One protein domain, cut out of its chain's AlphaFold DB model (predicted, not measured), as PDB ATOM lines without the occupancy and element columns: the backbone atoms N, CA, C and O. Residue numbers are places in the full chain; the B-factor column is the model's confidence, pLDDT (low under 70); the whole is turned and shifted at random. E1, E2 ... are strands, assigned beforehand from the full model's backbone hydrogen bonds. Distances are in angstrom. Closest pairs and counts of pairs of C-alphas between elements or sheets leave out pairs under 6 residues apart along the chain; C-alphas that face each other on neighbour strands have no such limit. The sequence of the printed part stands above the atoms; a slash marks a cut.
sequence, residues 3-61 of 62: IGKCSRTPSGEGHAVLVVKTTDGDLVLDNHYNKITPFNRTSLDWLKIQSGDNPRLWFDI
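Overview. This is residues 3 to 61 of the 62 residues of an uncharacterized protein of Alphaproteobacteria bacterium (UniProt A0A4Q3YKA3). One strongly twisted sheet of five antiparallel strands makes the body, its strands' lines turning by 110 degrees from edge to edge; the long strand E2 and the turns at its two ends stretch through it. A long loop, residues 30 to 44, leaves the edge strand E3, folds back so that residues 37 to 38 pair with it, and then runs to E4, on the far side of E2 and E1. The printed part has 59 residues, with no named helix and five named strands, E1 to E5 along the chain, in the sheet order E3, E2, E1, E4, E5. The class is all strand, though under half of the residues, 29 of 59, are in named elements. The whole is compact, with a radius of gyration of the C-alphas of 11.2 A and spans of 29 by 28 by 17 A.

Arrangement. E1, residues 3 to 8, and E2, residues 14 to 22, form an antiparallel hairpin at 142 degrees between their directions; N 5 and O 17 are 2.9 A apart, within hydrogen-bond range. E3, residues 25 to 29, is an edge strand and forms the next hairpin with E2, antiparallel at 142 degrees, with N 29 and O 18 at 2.8 A. E1, E2 and E3 are a meander, each strand the antiparallel neighbour of the one before. E4, residues 45 to 50, is antiparallel to E1 at 152 degrees, with N 47 and O 6 at 2.9 A; this makes E1 to E4 a Greek key, a meander of three strands whose first is the neighbour of the fourth. E5, residues 58 to 60, is the other edge strand and forms an antiparallel hairpin with E4 at 145 degrees, with N 49 and O 59 at 2.8 A. E3 is apart from E1, E4 and E5, and E2 is apart from E5.

Along the chain. E1 begins at C-alpha 3, (202.262, 240.976, 191.215), and is 16.5 A long from first to last C-alpha. E2 is the longest at 25.4 A and ends at C-alpha 22, (202.456, 229.487, 194.169). E3 is 13.0 A long, E4 15.2 A and E5 6.8 A, ending at C-alpha 60, (192.412, 247.069, 184.602).

Size, cuts and confidence. The two C-alphas farthest apart, those of Ser 11 and Thr 23, are 32.2 A apart. The printed part has no cut. The link from E3 to E4 is long, with 15 residues, while E1 to E2 and E2 to E3 are tight. The mean pLDDT of the printed part is 75.4; 14 residues are under 70, namely 3 to 7, 9 to 10, 12, 14 and 31 to 35.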
ATOM      1  N   ILE A   3     203.156 240.079 191.937       61.59
ATOM      2  CA  ILE A   3     202.262 240.976 191.215       61.59
ATOM      3  C   ILE A   3     201.621 241.956 192.200       61.59
ATOM      4  O   ILE A   3     200.958 241.532 193.147       61.59
ATOM      5  N   GLY A   4     201.799 243.261 191.983       60.66
ATOM      6  CA  GLY A   4     201.050 244.289 192.703       60.66
ATOM      7  C   GLY A   4     199.594 244.335 192.241       60.66
ATOM      8  O   GLY A   4     199.314 244.254 191.046       60.66
ATOM      9  N   LYS A   5     198.649 244.470 193.169       59.75
ATOM     10  CA  LYS A   5     197.245 244.740 192.853       59.75
ATOM     11  C   LYS A   5     196.756 245.943 193.633       59.75
ATOM     12  O   LYS A   5     197.051 246.057 194.819       59.75
ATOM     13  N   CYS A   6     195.993 246.818 192.986       64.12
ATOM     14  CA  CYS A   6     195.240 247.837 193.705       64.12
ATOM     15  C   CYS A   6     193.805 247.360 193.911       64.12
ATOM     16  O   CYS A   6     193.195 246.737 193.038       64.12
ATOM     17  N   SER A   7     193.295 247.633 195.098       68.31
ATOM     18  CA  SER A   7     191.970 247.241 195.542       68.31
ATOM     19  C   SER A   7     191.276 248.406 196.222       68.31
ATOM     20  O   SER A   7     191.935 249.379 196.592       68.31
ATOM     21  N   ARG A   8     189.959 248.321 196.392       74.75
ATOM     22  CA  ARG A   8     189.271 249.145 197.389       74.75
ATOM     23  C   ARG A   8     189.159 248.373 198.692       74.75
ATOM     24  O   ARG A   8     188.784 247.200 198.691       74.75
ATOM     25  N   THR A   9     189.481 249.034 199.797       67.50
ATOM     26  CA  THR A   9     189.104 248.555 201.127       67.50
ATOM     27  C   THR A   9     187.578 248.612 201.285       67.50
ATOM     28  O   THR A   9     186.915 249.361 200.562       67.50
ATOM     29  N   PRO A  10     186.996 247.916 202.281       67.25
ATOM     30  CA  PRO A  10     185.576 248.071 202.608       67.25
ATOM     31  C   PRO A  10     185.158 249.515 202.944       67.25
ATOM     32  O   PRO A  10     183.990 249.861 202.809       67.25
ATOM     33  N   SER A  11     186.102 250.370 203.364       70.50
ATOM     34  CA  SER A  11     185.894 251.805 203.607       70.50
ATOM     35  C   SER A  11     186.014 252.680 202.347       70.50
ATOM     36  O   SER A  11     185.801 253.886 202.425       70.50
ATOM     37  N   GLY A  12     186.321 252.097 201.181       69.88
ATOM     38  CA  GLY A  12     186.380 252.788 199.889       69.88
ATOM     39  C   GLY A  12     187.744 253.380 199.515       69.88
ATOM     40  O   GLY A  12     187.849 254.025 198.468       69.88
ATOM     41  N   GLU A  13     188.783 253.151 200.319       74.56
ATOM     42  CA  GLU A  13     190.140 253.657 200.090       74.56
ATOM     43  C   GLU A  13     190.898 252.786 199.083       74.56
ATOM     44  O   GLU A  13     190.762 251.563 199.072       74.56
ATOM     45  N   GLY A  14     191.724 253.412 198.238       69.62
ATOM     46  CA  GLY A  14     192.626 252.685 197.347       69.62
ATOM     47  C   GLY A  14     193.770 252.045 198.131       69.62
ATOM     48  O   GLY A  14     194.526 252.747 198.796       69.62
ATOM     49  N   HIS A  15     193.922 250.727 198.023       79.06
ATOM     50  CA  HIS A  15     194.898 249.945 198.777       79.06
ATOM     51  C   HIS A  15     195.701 249.020 197.870       79.06
ATOM     52  O   HIS A  15     195.137 248.216 197.120       79.06
ATOM     53  N   ALA A  16     197.024 249.145 197.922       79.88
ATOM     54  CA  ALA A  16     197.930 248.301 197.161       79.88
ATOM     55  C   ALA A  16     198.339 247.084 197.998       79.88
ATOM     56  O   ALA A  16     198.860 247.228 199.101       79.88
ATOM     57  N   VAL A  17     198.143 245.890 197.446       77.88
ATOM     58  CA  VAL A  17     198.540 244.616 198.053       77.88
ATOM     59  C   VAL A  17     199.455 243.842 197.115       77.88
ATOM     60  O   VAL A  17     199.446 244.045 195.896       77.88
ATOM     61  N   LEU A  18     200.242 242.931 197.680       82.81
ATOM     62  CA  LEU A  18     201.125 242.056 196.921       82.81
ATOM     63  C   LEU A  18     200.497 240.670 196.790       82.81
ATOM     64  O   LEU A  18     200.092 240.072 197.781       82.81
ATOM     65  N   VAL A  19     200.456 240.133 195.574       81.25
ATOM     66  CA  VAL A  19     200.027 238.757 195.321       81.25
ATOM     67  C   VAL A  19     201.233 237.904 194.945       81.25
ATOM     68  O   VAL A  19     202.002 238.245 194.043       81.25
ATOM     69  N   VAL A  20     201.380 236.771 195.628       81.56
ATOM     70  CA  VAL A  20     202.397 235.755 195.349       81.56
ATOM     71  C   VAL A  20     201.717 234.562 194.692       81.56
ATOM     72  O   VAL A  20     200.847 233.933 195.293       81.56
ATOM     73  N   LYS A  21     202.135 234.229 193.466       80.75
ATOM     74  CA  LYS A  21     201.700 232.998 192.792       80.75
ATOM     75  C   LYS A  21     202.524 231.806 193.271       80.75
ATOM     76  O   LYS A  21     203.749 231.835 193.132       80.75
ATOM     77  N   THR A  22     201.855 230.774 193.777       82.00
ATOM     78  CA  THR A  22     202.456 229.487 194.169       82.00
ATOM     79  C   THR A  22     201.774 228.332 193.431       82.00
ATOM     80  O   THR A  22     200.745 228.533 192.788       82.00
ATOM     81  N   THR A  23     202.330 227.119 193.509       84.50
ATOM     82  CA  THR A  23     201.701 225.911 192.941       84.50
ATOM     83  C   THR A  23     200.400 225.533 193.644       84.50
ATOM     84  O   THR A  23     199.540 224.910 193.031       84.50
ATOM     85  N   ASP A  24     200.238 225.963 194.895       82.50
ATOM     86  CA  ASP A  24     199.131 225.566 195.765       82.50
ATOM     87  C   ASP A  24     198.045 226.656 195.843       82.50
ATOM     88  O   ASP A  24     197.041 226.511 196.542       82.50
ATOM     89  N   GLY A  25     198.239 227.761 195.114       80.00
ATOM     90  CA  GLY A  25     197.310 228.881 195.022       80.00
ATOM     91  C   GLY A  25     197.976 230.253 195.122       80.00
ATOM     92  O   GLY A  25     199.167 230.394 195.410       80.00
ATOM     93  N   ASP A  26     197.178 231.289 194.881       83.50
ATOM     94  CA  ASP A  26     197.606 232.681 195.005       83.50
ATOM     95  C   ASP A  26     197.419 233.165 196.454       83.50
ATOM     96  O   ASP A  26     196.330 233.058 197.033       83.50
ATOM     97  N   LEU A  27     198.479 233.731 197.031       80.56
ATOM     98  CA  LEU A  27     198.482 234.297 198.380       80.56
ATOM     99  C   LEU A  27     198.516 235.821 198.319       80.56
ATOM    100  O   LEU A  27     199.281 236.391 197.540       80.56
ATOM    101  N   VAL A  28     197.719 236.473 199.164       79.56
ATOM    102  CA  VAL A  28     197.700 237.934 199.302       79.56
ATOM    103  C   VAL A  28     198.482 238.328 200.551       79.56
ATOM    104  O   VAL A  28     198.182 237.870 201.657       79.56
ATOM    105  N   LEU A  29     199.493 239.170 200.353       77.06
ATOM    106  CA  LEU A  29     200.260 239.838 201.393       77.06
ATOM    107  C   LEU A  29     199.769 241.281 201.471       77.06
ATOM    108  O   LEU A  29     199.960 242.082 200.550       77.06
ATOM    109  N   ASP A  30     199.117 241.580 202.582       71.62
ATOM    110  CA  ASP A  30     198.561 242.884 202.901       71.62
ATOM    111  C   ASP A  30     199.406 243.527 204.017       71.62
ATOM    112  O   ASP A  30     199.833 242.841 204.943       71.62
ATOM    113  N   ASN A  31     199.678 244.831 203.923       69.25
ATOM    114  CA  ASN A  31     200.429 245.590 204.929       69.25
ATOM    115  C   ASN A  31     199.532 246.211 206.026       69.25
ATOM    116  O   ASN A  31     200.039 246.811 206.968       69.25
ATOM    117  N   HIS A  32     198.204 246.102 205.917       62.28
ATOM    118  CA  HIS A  32     197.260 246.607 206.923       62.28
ATOM    119  C   HIS A  32     197.039 245.588 208.053       62.28
ATOM    120  O   HIS A  32     196.810 245.947 209.206       62.28
ATOM    121  N   TYR A  33     197.165 244.298 207.747       62.69
ATOM    122  CA  TYR A  33     197.028 243.218 208.717       62.69
ATOM    123  C   TYR A  33     198.159 242.219 208.500       62.69
ATOM    124  O   TYR A  33     198.364 241.768 207.379       62.69
ATOM    125  N   ASN A  34     198.835 241.784 209.570       62.44
ATOM    126  CA  ASN A  34     199.855 240.719 209.534       62.44
ATOM    127  C   ASN A  34     199.246 239.322 209.268       62.44
ATOM    128  O   ASN A  34     199.616 238.330 209.896       62.44
ATOM    129  N   LYS A  35     198.253 239.235 208.379       68.56
ATOM    130  CA  LYS A  35     197.497 238.031 208.065       68.56
ATOM    131  C   LYS A  35     197.660 237.707 206.588       68.56
ATOM    132  O   LYS A  35     197.135 238.401 205.724       68.56
ATOM    133  N   ILE A  36     198.330 236.594 206.311       71.12
ATOM    134  CA  ILE A  36     198.369 236.001 204.974       71.12
ATOM    135  C   ILE A  36     197.007 235.347 204.726       71.12
ATOM    136  O   ILE A  36     196.553 234.524 205.526       71.12
ATOM    137  N   THR A  37     196.333 235.727 203.642       74.62
ATOM    138  CA  THR A  37     195.019 235.174 203.285       74.62
ATOM    139  C   THR A  37     195.008 234.644 201.849       74.62
ATOM    140  O   THR A  37     195.695 235.197 200.984       74.62
ATOM    141  N   PRO A  38     194.257 233.561 201.569       76.38
ATOM    142  CA  PRO A  38     194.036 233.111 200.198       76.38
ATOM    143  C   PRO A  38     193.345 234.194 199.367       76.38
ATOM    144  O   PRO A  38     192.421 234.846 199.859       76.38
ATOM    145  N   PHE A  39     193.725 234.328 198.094       71.31
ATOM    146  CA  PHE A  39     193.164 235.320 197.164       71.31
ATOM    147  C   PHE A  39     191.627 235.311 197.087       71.31
ATOM    148  O   PHE A  39     191.000 236.358 196.976       71.31
ATOM    149  N   ASN A  40     191.000 234.138 197.193       72.00
ATOM    150  CA  ASN A  40     189.543 233.988 197.138       72.00
ATOM    151  C   ASN A  40     188.819 234.264 198.471       72.00
ATOM    152  O   ASN A  40     187.604 234.093 198.542       72.00
ATOM    153  N   ARG A  41     189.539 234.636 199.537       74.31
ATOM    154  CA  ARG A  41     188.974 234.924 200.869       74.31
ATOM    155  C   ARG A  41     189.208 236.362 201.329       74.31
ATOM    156  O   ARG A  41     188.920 236.678 202.483       74.31
ATOM    157  N   THR A  42     189.727 237.228 200.466       73.31
ATOM    158  CA  THR A  42     189.873 238.657 200.763       73.31
ATOM    159  C   THR A  42     188.575 239.398 200.468       73.31
ATOM    160  O   THR A  42     187.989 239.197 199.409       73.31
ATOM    161  N   SER A  43     188.161 240.313 201.345       73.44
ATOM    162  CA  SER A  43     187.044 241.243 201.105       73.44
ATOM    163  C   SER A  43     187.472 242.458 200.263       73.44
ATOM    164  O   SER A  43     187.065 243.580 200.553       73.44
ATOM    165  N   LEU A  44     188.389 242.251 199.317       72.88
ATOM    166  CA  LEU A  44     188.993 243.301 198.501       72.88
ATOM    167  C   LEU A  44     188.347 243.315 197.118       72.88
ATOM    168  O   LEU A  44     188.285 242.278 196.456       72.88
ATOM    169  N   ASP A  45     187.957 244.503 196.666       75.44
ATOM    170  CA  ASP A  45     187.499 244.715 195.295       75.44
ATOM    171  C   ASP A  45     188.695 245.036 194.408       75.44
ATOM    172  O   ASP A  45     189.326 246.083 194.559       75.44
ATOM    173  N   TRP A  46     189.037 244.135 193.491       77.12
ATOM    174  CA  TRP A  46     190.213 244.264 192.633       77.12
ATOM    175  C   TRP A  46     189.993 245.278 191.504       77.12
ATOM    176  O   TRP A  46     189.071 245.123 190.712       77.12
ATOM    177  N   LEU A  47     190.873 246.278 191.393       77.94
ATOM    178  CA  LEU A  47     190.776 247.326 190.371       77.94
ATOM    179  C   LEU A  47     191.800 247.144 189.247       77.94
ATOM    180  O   LEU A  47     191.434 247.077 188.077       77.94
ATOM    181  N   LYS A  48     193.088 247.042 189.592       80.06
ATOM    182  CA  LYS A  48     194.176 246.853 188.620       80.06
ATOM    183  C   LYS A  48     195.182 245.816 189.091       80.06
ATOM    184  O   LYS A  48     195.379 245.615 190.290       80.06
ATOM    185  N   ILE A  49     195.854 245.198 188.128       83.62
ATOM    186  CA  ILE A  49     196.942 244.246 188.316       83.62
ATOM    187  C   ILE A  49     198.204 244.743 187.606       83.62
ATOM    188  O   ILE A  49     198.170 245.124 186.440       83.62
ATOM    189  N   GLN A  50     199.329 244.747 188.306       84.12
ATOM    190  CA  GLN A  50     200.632 245.072 187.743       84.12
ATOM    191  C   GLN A  50     201.115 243.919 186.850       84.12
ATOM    192  O   GLN A  50     200.939 242.746 187.181       84.12
ATOM    193  N   SER A  51     201.754 244.221 185.723       80.25
ATOM    194  CA  SER A  51     202.463 243.186 184.965       80.25
ATOM    195  C   SER A  51     203.581 242.600 185.829       80.25
ATOM    196  O   SER A  51     204.353 243.346 186.431       80.25
ATOM    197  N   GLY A  52     203.709 241.272 185.866       77.81
ATOM    198  CA  GLY A  52     204.872 240.658 186.511       77.81
ATOM    199  C   GLY A  52     206.130 240.638 185.635       77.81
ATOM    200  O   GLY A  52     207.183 240.286 186.152       77.81
ATOM    201  N   ASP A  53     206.041 241.048 184.361       81.56
ATOM    202  CA  ASP A  53     207.198 241.196 183.460       81.56
ATOM    203  C   ASP A  53     207.727 242.639 183.440       81.56
ATOM    204  O   ASP A  53     208.935 242.866 183.389       81.56
ATOM    205  N   ASN A  54     206.831 243.634 183.497       81.38
ATOM    206  CA  ASN A  54     207.200 245.049 183.547       81.38
ATOM    207  C   ASN A  54     206.452 245.789 184.670       81.38
ATOM    208  O   ASN A  54     205.286 246.147 184.499       81.38
ATOM    209  N   PRO A  55     207.126 246.149 185.775       79.38
ATOM    210  CA  PRO A  55     206.473 246.737 186.940       79.38
ATOM    211  C   PRO A  55     205.870 248.133 186.697       79.38
ATOM    212  O   PRO A  55     205.167 248.656 187.560       79.38
ATOM    213  N   ARG A  56     206.129 248.768 185.549       84.06
ATOM    214  CA  ARG A  56     205.521 250.058 185.189       84.06
ATOM    215  C   ARG A  56     204.162 249.914 184.504       84.06
ATOM    216  O   ARG A  56     203.462 250.910 184.362       84.06
ATOM    217  N   LEU A  57     203.793 248.706 184.075       81.25
ATOM    218  CA  LEU A  57     202.523 248.440 183.406       81.25
ATOM    219  C   LEU A  57     201.478 247.941 184.400       81.25
ATOM    220  O   LEU A  57     201.752 247.057 185.213       81.25
ATOM    221  N   TRP A  58     200.275 248.496 184.290       83.69
ATOM    222  CA  TRP A  58     199.110 248.143 185.092       83.69
ATOM    223  C   TRP A  58     197.926 247.896 184.165       83.69
ATOM    224  O   TRP A  58     197.661 248.701 183.275       83.69
ATOM    225  N   PHE A  59     197.220 246.797 184.393       82.31
ATOM    226  CA  PHE A  59     196.042 246.395 183.635       82.31
ATOM    227  C   PHE A  59     194.800 246.528 184.508       82.31
ATOM    228  O   PHE A  59     194.827 246.121 185.669       82.31
ATOM    229  N   ASP A  60     193.725 247.086 183.959       83.50
ATOM    230  CA  ASP A  60     192.412 247.069 184.602       83.50
ATOM    231  C   ASP A  60     191.855 245.636 184.633       83.50
ATOM    232  O   ASP A  60     192.060 244.858 183.700       83.50
ATOM    233  N   ILE A  61     191.222 245.269 185.749       77.94
ATOM    234  CA  ILE A  61     190.603 243.944 185.946       77.94
ATOM    235  C   ILE A  61     189.105 243.972 185.585       77.94
ATOM    236  O   ILE A  61     188.522 242.917 185.341       77.94
TER     237      ILE A  61